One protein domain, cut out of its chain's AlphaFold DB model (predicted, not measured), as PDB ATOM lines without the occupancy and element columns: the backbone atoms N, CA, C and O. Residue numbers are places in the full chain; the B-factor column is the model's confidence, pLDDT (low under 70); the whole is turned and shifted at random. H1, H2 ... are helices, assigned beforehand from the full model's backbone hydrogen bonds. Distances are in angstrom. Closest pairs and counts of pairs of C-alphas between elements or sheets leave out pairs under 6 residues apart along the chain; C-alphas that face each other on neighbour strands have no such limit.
ATOM      1  N   THR A 143     205.288 235.279 183.918       77.69
ATOM      2  CA  THR A 143     205.418 234.907 182.504       77.69
ATOM      3  C   THR A 143     206.790 234.305 182.231       77.69
ATOM      4  O   THR A 143     206.880 233.253 181.605       77.69
ATOM      5  N   SER A 144     207.859 234.907 182.752       84.31
ATOM      6  CA  SER A 144     209.211 234.344 182.680       84.31
ATOM      7  C   SER A 144     209.301 232.994 183.389       84.31
ATOM      8  O   SER A 144     209.883 232.063 182.841       84.31
ATOM      9  N   ALA A 145     208.685 232.842 184.567       83.62
ATOM     10  CA  ALA A 145     208.684 231.575 185.298       83.62
ATOM     11  C   ALA A 145     207.997 230.437 184.521       83.62
ATOM     12  O   ALA A 145     208.463 229.296 184.558       83.62
ATOM     13  N   VAL A 146     206.913 230.757 183.811       82.44
ATOM     14  CA  VAL A 146     206.174 229.834 182.938       82.44
ATOM     15  C   VAL A 146     206.963 229.538 181.659       82.44
ATOM     16  O   VAL A 146     207.134 228.377 181.299       82.44
ATOM     17  N   ASN A 147     207.519 230.555 180.997       88.06
ATOM     18  CA  ASN A 147     208.297 230.392 179.761       88.06
ATOM     19  C   ASN A 147     209.593 229.598 179.969       88.06
ATOM     20  O   ASN A 147     210.012 228.863 179.078       88.06
ATOM     21  N   LEU A 148     210.219 229.741 181.139       89.56
ATOM     22  CA  LEU A 148     211.398 228.972 181.539       89.56
ATOM     23  C   LEU A 148     211.040 227.608 182.145       89.56
ATOM     24  O   LEU A 148     211.940 226.888 182.571       89.56
ATOM     25  N   GLU A 149     209.747 227.270 182.227       90.12
ATOM     26  CA  GLU A 149     209.230 226.035 182.823       90.12
ATOM     27  C   GLU A 149     209.871 225.746 184.191       90.12
ATOM     28  O   GLU A 149     210.278 224.624 184.504       90.12
ATOM     29  N   LEU A 150     210.001 226.788 185.026       88.81
ATOM     30  CA  LEU A 150     210.724 226.680 186.297       88.81
ATOM     31  C   LEU A 150     210.060 225.670 187.232       88.81
ATOM     32  O   LEU A 150     210.724 225.011 188.030       88.81
ATOM     33  N   VAL A 151     208.734 225.587 187.160       84.69
ATOM     34  CA  VAL A 151     207.917 224.860 188.130       84.69
ATOM     35  C   VAL A 151     206.741 224.120 187.497       84.69
ATOM     36  O   VAL A 151     206.298 223.113 188.043       84.69
ATOM     37  N   VAL A 152     206.225 224.611 186.371       83.06
ATOM     38  CA  VAL A 152     205.135 223.988 185.613       83.06
ATOM     39  C   VAL A 152     205.578 223.902 184.160       83.06
ATOM     40  O   VAL A 152     206.166 224.851 183.647       83.06
ATOM     41  N   ASN A 153     205.330 222.759 183.524       85.25
ATOM     42  CA  ASN A 153     205.622 222.550 182.112       85.25
ATOM     43  C   ASN A 153     204.448 223.050 181.254       85.25
ATOM     44  O   ASN A 153     203.287 222.807 181.590       85.25
ATOM     45  N   ASN A 154     204.740 223.724 180.139       81.44
ATOM     46  CA  ASN A 154     203.707 224.353 179.312       81.44
ATOM     47  C   ASN A 154     202.944 223.367 178.426       81.44
ATOM     48  O   ASN A 154     201.798 223.624 178.060       81.44
ATOM     49  N   ARG A 155     203.577 222.253 178.048       79.88
ATOM     50  CA  ARG A 155     202.989 221.243 177.155       79.88
ATOM     51  C   ARG A 155     202.164 220.224 177.923       79.88
ATOM     52  O   ARG A 155     201.086 219.851 177.473       79.88
ATOM     53  N   ASP A 156     202.667 219.791 179.073       80.62
ATOM     54  CA  ASP A 156     201.991 218.834 179.940       80.62
ATOM     55  C   ASP A 156     202.165 219.222 181.407       80.62
ATOM     56  O   ASP A 156     203.229 219.054 181.992       80.62
ATOM     57  N   HIS A 157     201.083 219.678 182.036       72.94
ATOM     58  CA  HIS A 157     201.092 220.119 183.431       72.94
ATOM     59  C   HIS A 157     201.360 218.978 184.430       72.94
ATOM     60  O   HIS A 157     201.584 219.245 185.610       72.94
ATOM     61  N   ARG A 158     201.306 217.713 183.988       71.38
ATOM     62  CA  ARG A 158     201.645 216.533 184.800       71.38
ATOM     63  C   ARG A 158     203.092 216.078 184.623       71.38
ATOM     64  O   ARG A 158     203.534 215.204 185.364       71.38
ATOM     65  N   SER A 159     203.807 216.649 183.661       76.56
ATOM     66  CA  SER A 159     205.193 216.307 183.381       76.56
ATOM     67  C   SER A 159     206.127 216.837 184.467       76.56
ATOM     68  O   SER A 159     206.038 217.993 184.882       76.56
ATOM     69  N   GLU A 160     207.083 216.007 184.880       78.88
ATOM     70  CA  GLU A 160     208.179 216.412 185.768       78.88
ATOM     71  C   GLU A 160     209.328 217.099 185.004       78.88
ATOM     72  O   GLU A 160     210.322 217.500 185.605       78.88
ATOM     73  N   HIS A 161     209.205 217.298 183.687       87.00
ATOM     74  CA  HIS A 161     210.188 218.024 182.877       87.00
ATOM     75  C   HIS A 161     210.090 219.542 183.102       87.00
ATOM     76  O   HIS A 161     209.597 220.287 182.261       87.00
ATOM     77  N   THR A 162     210.544 219.982 184.271       91.25
ATOM     78  CA  THR A 162     210.665 221.381 184.710       91.25
ATOM     79  C   THR A 162     211.974 221.547 185.477       91.25
ATOM     80  O   THR A 162     212.543 220.552 185.936       91.25
ATOM     81  N   LEU A 163     212.455 222.779 185.684       91.88
ATOM     82  CA  LEU A 163     213.656 222.990 186.509       91.88
ATOM     83  C   LEU A 163     213.473 222.411 187.923       91.88
ATOM     84  O   LEU A 163     214.361 221.730 188.437       91.88
ATOM     85  N   LEU A 164     212.307 222.637 188.537       90.88
ATOM     86  CA  LEU A 164     211.972 222.050 189.832       90.88
ATOM     87  C   LEU A 164     211.963 220.521 189.771       90.88
ATOM     88  O   LEU A 164     212.506 219.899 190.676       90.88
ATOM     89  N   GLY A 165     211.368 219.913 188.746       89.25
ATOM     90  CA  GLY A 165     211.313 218.455 188.631       89.25
ATOM     91  C   GLY A 165     212.691 217.810 188.461       89.25
ATOM     92  O   GLY A 165     212.948 216.773 189.060       89.25
ATOM     93  N   VAL A 166     213.615 218.471 187.756       92.81
ATOM     94  CA  VAL A 166     215.007 218.006 187.616       92.81
ATOM     95  C   VAL A 166     215.802 218.158 188.919       92.81
ATOM     96  O   VAL A 166     216.595 217.286 189.255       92.81
ATOM     97  N   LEU A 167     215.613 219.252 189.665       93.06
ATOM     98  CA  LEU A 167     216.398 219.531 190.876       93.06
ATOM     99  C   LEU A 167     215.821 218.901 192.155       93.06
ATOM    100  O   LEU A 167     216.527 218.765 193.159       93.06
ATOM    101  N   ASN A 168     214.531 218.568 192.182       90.56
ATOM    102  CA  ASN A 168     213.847 218.180 193.410       90.56
ATOM    103  C   ASN A 168     214.047 216.704 193.773       90.56
ATOM    104  O   ASN A 168     213.182 215.863 193.551       90.56
ATOM    105  N   HIS A 169     215.141 216.425 194.477       89.12
ATOM    106  CA  HIS A 169     215.382 215.142 195.151       89.12
ATOM    107  C   HIS A 169     215.161 215.201 196.671       89.12
ATOM    108  O   HIS A 169     215.681 214.373 197.426       89.12
ATOM    109  N   THR A 170     214.406 216.195 197.145       87.94
ATOM    110  CA  THR A 170     214.166 216.384 198.579       87.94
ATOM    111  C   THR A 170     213.302 215.258 199.157       87.94
ATOM    112  O   THR A 170     212.385 214.754 198.512       87.94
ATOM    113  N   LYS A 171     213.590 214.850 200.400       84.62
ATOM    114  CA  LYS A 171     212.868 213.758 201.082       84.62
ATOM    115  C   LYS A 171     211.639 214.211 201.864       84.62
ATOM    116  O   LYS A 171     210.797 213.392 202.212       84.62
ATOM    117  N   THR A 172     211.513 215.509 202.136       79.75
ATOM    118  CA  THR A 172     210.411 216.060 202.931       79.75
ATOM    119  C   THR A 172     209.577 217.033 202.110       79.75
ATOM    120  O   THR A 172     210.091 217.800 201.295       79.75
ATOM    121  N   THR A 173     208.271 217.081 202.384       75.88
ATOM    122  CA  THR A 173     207.384 218.066 201.741       75.88
ATOM    123  C   THR A 173     207.797 219.507 202.060       75.88
ATOM    124  O   THR A 173     207.608 220.400 201.240       75.88
ATOM    125  N   GLY A 174     208.378 219.746 203.243       73.38
ATOM    126  CA  GLY A 174     208.953 221.036 203.621       73.38
ATOM    127  C   GLY A 174     210.170 221.408 202.774       73.38
ATOM    128  O   GLY A 174     210.258 222.549 202.323       73.38
ATOM    129  N   GLY A 175     211.053 220.442 202.504       82.31
ATOM    130  CA  GLY A 175     212.195 220.600 201.604       82.31
ATOM    131  C   GLY A 175     211.760 220.949 200.183       82.31
ATOM    132  O   GLY A 175     212.220 221.953 199.646       82.31
ATOM    133  N   ALA A 176     210.796 220.213 199.622       84.12
ATOM    134  CA  ALA A 176     210.262 220.483 198.285       84.12
ATOM    135  C   ALA A 176     209.660 221.897 198.184       84.12
ATOM    136  O   ALA A 176     209.947 222.640 197.244       84.12
ATOM    137  N   ARG A 177     208.879 222.315 199.195       80.81
ATOM    138  CA  ARG A 177     208.344 223.686 199.283       80.81
ATOM    139  C   ARG A 177     209.458 224.731 199.359       80.81
ATOM    140  O   ARG A 177     209.374 225.766 198.700       80.81
ATOM    141  N   ARG A 178     210.506 224.473 200.149       83.50
ATOM    142  CA  ARG A 178     211.652 225.383 200.288       83.50
ATOM    143  C   ARG A 178     212.431 225.509 198.981       83.50
ATOM    144  O   ARG A 178     212.764 226.628 198.605       83.50
ATOM    145  N   LEU A 179     212.681 224.400 198.286       88.50
ATOM    146  CA  LEU A 179     213.364 224.391 196.994       88.50
ATOM    147  C   LEU A 179     212.571 225.180 195.948       88.50
ATOM    148  O   LEU A 179     213.124 226.074 195.315       88.50
ATOM    149  N   ARG A 180     211.260 224.935 195.843       87.75
ATOM    150  CA  ARG A 180     210.364 225.713 194.973       87.75
ATOM    151  C   ARG A 180     210.436 227.215 195.270       87.75
ATOM    152  O   ARG A 180     210.539 228.009 194.342       87.75
ATOM    153  N   SER A 181     210.420 227.602 196.549       84.69
ATOM    154  CA  SER A 181     210.582 229.006 196.954       84.69
ATOM    155  C   SER A 181     211.932 229.579 196.529       84.69
ATOM    156  O   SER A 181     211.966 230.706 196.062       84.69
ATOM    157  N   ASN A 182     213.027 228.825 196.664       88.19
ATOM    158  CA  ASN A 182     214.359 229.280 196.256       88.19
ATOM    159  C   ASN A 182     214.484 229.451 194.730       88.19
ATOM    160  O   ASN A 182     215.252 230.297 194.291       88.19
ATOM    161  N   ILE A 183     213.758 228.654 193.937       89.56
ATOM    162  CA  ILE A 183     213.741 228.765 192.468       89.56
ATOM    163  C   ILE A 183     212.950 229.999 192.017       89.56
ATOM    164  O   ILE A 183     213.394 230.714 191.125       89.56
ATOM    165  N   LEU A 184     211.780 230.244 192.616       84.94
ATOM    166  CA  LEU A 184     210.899 231.358 192.237       84.94
ATOM    167  C   LEU A 184     211.329 232.708 192.832       84.94
ATOM    168  O   LEU A 184     211.042 233.750 192.253       84.94
ATOM    169  N   GLU A 185     212.014 232.688 193.974       83.44
ATOM    170  CA  GLU A 185     212.590 233.858 194.644       83.44
ATOM    171  C   GLU A 185     214.074 233.592 194.981       83.44
ATOM    172  O   GLU A 185     214.413 233.358 196.149       83.44
ATOM    173  N   PRO A 186     214.982 233.596 193.983       87.88
ATOM    174  CA  PRO A 186     216.413 233.429 194.229       87.88
ATOM    175  C   PRO A 186     216.957 234.552 195.109       87.88
ATOM    176  O   PRO A 186     216.502 235.689 195.019       87.88
ATOM    177  N   LEU A 187     217.944 234.257 195.949       87.12
ATOM    178  CA  LEU A 187     218.568 235.267 196.807       87.12
ATOM    179  C   LEU A 187     219.450 236.218 195.989       87.12
ATOM    180  O   LEU A 187     220.051 235.806 195.001       87.12
ATOM    181  N   ILE A 188     219.540 237.477 196.428       88.56
ATOM    182  CA  ILE A 188     220.504 238.465 195.901       88.56
ATOM    183  C   ILE A 188     221.699 238.626 196.855       88.56
ATOM    184  O   ILE A 188     222.775 239.046 196.441       88.56
ATOM    185  N   ASP A 189     221.518 238.281 198.131       88.00
ATOM    186  CA  ASP A 189     222.551 238.421 199.151       88.00
ATOM    187  C   ASP A 189     223.681 237.397 198.975       88.00
ATOM    188  O   ASP A 189     223.477 236.190 199.134       88.00
ATOM    189  N   VAL A 190     224.876 237.895 198.654       91.94
ATOM    190  CA  VAL A 190     226.054 237.079 198.336       91.94
ATOM    191  C   VAL A 190     226.514 236.268 199.545       91.94
ATOM    192  O   VAL A 190     226.851 235.096 199.387       91.94
ATOM    193  N   ASP A 191     226.468 236.839 200.749       92.56
ATOM    194  CA  ASP A 191     226.912 236.153 201.965       92.56
ATOM    195  C   ASP A 191     226.018 234.947 202.270       92.56
ATOM    196  O   ASP A 191     226.507 233.835 202.483       92.56
ATOM    197  N   THR A 192     224.694 235.114 202.187       89.44
ATOM    198  CA  THR A 192     223.756 233.992 202.337       89.44
ATOM    199  C   THR A 192     223.913 232.946 201.231       89.44
ATOM    200  O   THR A 192     223.752 231.751 201.492       89.44
ATOM    201  N   ILE A 193     224.217 233.359 199.996       93.56
ATOM    202  CA  ILE A 193     224.490 232.419 198.897       93.56
ATOM    203  C   ILE A 193     225.742 231.592 199.206       93.56
ATOM    204  O   ILE A 193     225.681 230.367 199.115       93.56
ATOM    205  N   ASN A 194     226.833 232.230 199.630       95.69
ATOM    206  CA  ASN A 194     228.077 231.545 199.975       95.69
ATOM    207  C   ASN A 194     227.886 230.585 201.151       95.69
ATOM    208  O   ASN A 194     228.259 229.424 201.031       95.69
ATOM    209  N   MET A 195     227.174 230.989 202.210       94.12
ATOM    210  CA  MET A 195     226.844 230.085 203.324       94.12
ATOM    211  C   MET A 195     226.086 228.828 202.865       94.12
ATOM    212  O   MET A 195     226.306 227.735 203.387       94.12
ATOM    213  N   ARG A 196     225.187 228.947 201.876       94.38
ATOM    214  CA  ARG A 196     224.496 227.779 201.298       94.38
ATOM    215  C   ARG A 196     225.439 226.898 200.484       94.38
ATOM    216  O   ARG A 196     225.291 225.680 200.523       94.38
ATOM    217  N   LEU A 197     226.364 227.498 199.737       95.19
ATOM    218  CA  LEU A 197     227.367 226.768 198.961       95.19
ATOM    219  C   LEU A 197     228.354 226.035 199.873       95.19
ATOM    220  O   LEU A 197     228.664 224.880 199.595       95.19
ATOM    221  N   ASP A 198     228.765 226.645 200.983       95.62
ATOM    222  CA  ASP A 198     229.628 226.020 201.988       95.62
ATOM    223  C   ASP A 198     228.959 224.787 202.610       95.62
ATOM    224  O   ASP A 198     229.569 223.721 202.670       95.62
ATOM    225  N   ALA A 199     227.673 224.885 202.969       92.56
ATOM    226  CA  ALA A 199     226.907 223.743 203.471       92.56
ATOM    227  C   ALA A 199     226.792 222.607 202.433       92.56
ATOM    228  O   ALA A 199     226.881 221.431 202.774       92.56
ATOM    229  N   ILE A 200     226.624 222.934 201.145       93.00
ATOM    230  CA  ILE A 200     226.653 221.926 200.069       93.00
ATOM    231  C   ILE A 200     228.046 221.302 199.967       93.00
ATOM    232  O   ILE A 200     228.171 220.090 199.811       93.00
ATOM    233  N   GLN A 201     229.095 222.114 200.064       95.12
ATOM    234  CA  GLN A 201     230.474 221.660 199.972       95.12
ATOM    235  C   GLN A 201     230.860 220.728 201.127       95.12
ATOM    236  O   GLN A 201     231.655 219.814 200.909       95.12
ATOM    237  N   GLU A 202     230.303 220.936 202.319       92.12
ATOM    238  CA  GLU A 202     230.418 220.032 203.466       92.12
ATOM    239  C   GLU A 202     229.743 218.683 203.181       92.12
ATOM    240  O   GLU A 202     230.402 217.647 203.250       92.12
ATOM    241  N   LEU A 203     228.484 218.696 202.722       90.00
ATOM    242  CA  LEU A 203     227.745 217.479 202.350       90.00
ATOM    243  C   LEU A 203     228.388 216.694 201.197       90.00
ATOM    244  O   LEU A 203     228.202 215.487 201.094       90.00
ATOM    245  N   LEU A 204     229.123 217.364 200.306       92.69
ATOM    246  CA  LEU A 204     229.873 216.708 199.229       92.69
ATOM    247  C   LEU A 204     231.197 216.092 199.700       92.69
ATOM    248  O   LEU A 204     231.744 215.244 199.000       92.69
ATOM    249  N   ARG A 205     231.751 216.553 200.826       93.62
ATOM    250  CA  ARG A 205     233.011 216.035 201.386       93.62
ATOM    251  C   ARG A 205     232.781 214.846 202.310       93.62
ATOM    252  O   ARG A 205     233.643 213.977 202.368       93.62
ATOM    253  N   ASP A 206     231.653 214.829 203.015       91.25
ATOM    254  CA  ASP A 206     231.289 213.779 203.962       91.25
ATOM    255  C   ASP A 206     230.068 212.990 203.458       91.25
ATOM    256  O   ASP A 206     228.912 213.394 203.621       91.25
ATOM    257  N   GLU A 207     230.334 211.855 202.806       89.56
ATOM    258  CA  GLU A 207     229.279 210.970 202.304       89.56
ATOM    259  C   GLU A 207     228.478 210.319 203.441       89.56
ATOM    260  O   GLU A 207     227.270 210.125 203.288       89.56
ATOM    261  N   GLU A 208     229.106 210.004 204.581       86.75
ATOM    262  CA  GLU A 208     228.407 209.390 205.715       86.75
ATOM    263  C   GLU A 208     227.376 210.356 206.296       86.75
ATOM    264  O   GLU A 208     226.216 209.970 206.456       86.75
ATOM    265  N   LEU A 209     227.760 211.620 206.497       84.44
ATOM    266  CA  LEU A 209     226.852 212.696 206.900       84.44
ATOM    267  C   LEU A 209     225.704 212.858 205.891       84.44
ATOM    268  O   LEU A 209     224.527 212.913 206.257       84.44
ATOM    269  N   PHE A 210     226.012 212.884 204.590       86.06
ATOM    270  CA  PHE A 210     224.995 213.027 203.548       86.06
ATOM    271  C   PHE A 210     223.965 211.888 203.565       86.06
ATOM    272  O   PHE A 210     222.753 212.143 203.537       86.06
ATOM    273  N   PHE A 211     224.414 210.630 203.613       84.94
ATOM    274  CA  PHE A 211     223.510 209.480 203.668       84.94
ATOM    275  C   PHE A 211     222.793 209.379 205.024       84.94
ATOM    276  O   PHE A 211     221.598 209.075 205.050       84.94
ATOM    277  N   GLY A 212     223.464 209.723 206.126       82.12
ATOM    278  CA  GLY A 212     222.893 209.784 207.473       82.12
ATOM    279  C   GLY A 212     221.716 210.758 207.574       82.12
ATOM    280  O   GLY A 212     220.647 210.397 208.085       82.12
ATOM    281  N   LEU A 213     221.861 211.955 207.001       81.44
ATOM    282  CA  LEU A 213     220.792 212.954 206.905       81.44
ATOM    283  C   LEU A 213     219.673 212.522 205.951       81.44
ATOM    284  O   LEU A 213     218.491 212.718 206.245       81.44
ATOM    285  N   LYS A 214     220.022 211.924 204.807       80.31
ATOM    286  CA  LYS A 214     219.052 211.481 203.793       80.31
ATOM    287  C   LYS A 214     218.137 210.367 204.300       80.31
ATOM    288  O   LYS A 214     216.947 210.381 203.978       80.31
ATOM    289  N   ASP A 215     218.681 209.448 205.089       78.12
ATOM    290  CA  ASP A 215     217.942 208.343 205.705       78.12
ATOM    291  C   ASP A 215     217.257 208.754 207.019       78.12
ATOM    292  O   ASP A 215     216.556 207.953 207.637       78.12
ATOM    293  N   GLY A 216     217.436 210.008 207.453       68.38
ATOM    294  CA  GLY A 216     216.832 210.558 208.664       68.38
ATOM    295  C   GLY A 216     217.405 210.002 209.968       68.38
ATOM    296  O   GLY A 216     216.859 210.293 211.030       68.38
TER     297      GLY A 216
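AT A GLANCE: This is residues 143 to 216 of the 281 residues of the protein "MutS 4" of Liparis tanakae (Tanaka's snailfish) (UniProt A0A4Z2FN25). The model is a loose, open arch of helices: the longest helix, H4, makes one leg, H3 makes the other, and residues 185 to 189 bridge their ends over an empty gap. H5 turns off at the far end of H4 to make a corner, while short H2 lies near H3, and short H1 with the winding stretch 148 to 162 makes the end of the domain away from H4 and H5. The printed part has 74 residues, with five named helices in the order H1, H2, H3, H4, H5 and no named strand; the class is all helix. It is loose, with a radius of gyration of the C-alphas of 14.5 A, and its C-alphas span 40 by 30 by 18 A.

IN THESE COORDINATES: Find C-alpha 190 at (226.054, 237.079, 198.336); from there H4, residues 190 to 205, runs 22.4 A to C-alpha 205 at (233.011, 216.035, 201.386). Just after it comes H5, residues 207 to 214, 10.3 A long, ending at C-alpha 214 at (219.052, 211.481, 203.793). Before H4, look for H3 at residues 173 to 184, 16.7 A long. Earlier still are H2, residues 163 to 167, 6.2 A, and H1, residues 143 to 147, 6.0 A, which begins at C-alpha 143 at (205.418, 234.907, 182.504).

HOW THE PARTS SIT: Start at H4, where residues 203 to 204 alone touch H5. The two touch only at the corner by their link, and only just, with 3 pairs of C-alphas within 8 A; their closest C-alphas, those of Leu 203 and Phe 210, are 5.4 A apart. They run opposite ways at a steep tilt of 69.5 degrees, only just short of about perpendicular. H3 and H4 are apart, though they follow each other in the chain. With residues 179 to 183 alone, H3 only just touches H2, again with 3 pairs within 8 A; the closest C-alphas are those of Leu 164 and Arg 180, 6.5 A apart. At the last residue of H3, look at Leu 184: its C-alpha is 7.3 A from that of Ala 145, the closest C-alphas of the two helices, and H1 and H3 are close but not clearly touching. H1 and H2 are apart. In H1, H2, H3, H4 and H5, every O i to N i+4 pair is within hydrogen-bond range.

THE WHOLE: The two C-alphas farthest apart, those of Thr 143 and Glu 208, are 41.5 A from each other. Residues 185 to 199, of which 190 to 199 belong to H4, stand free, and so do residues 204 to 209, of which 207 to 209 belong to H5. The link from H1 to H2, 15 residues, is long; those from H2 to H3, H3 to H4 and H4 to H5 are tight. The printed part has no cut. Its mean pLDDT is 86.4, and residue 216 is the one printed residue under 70.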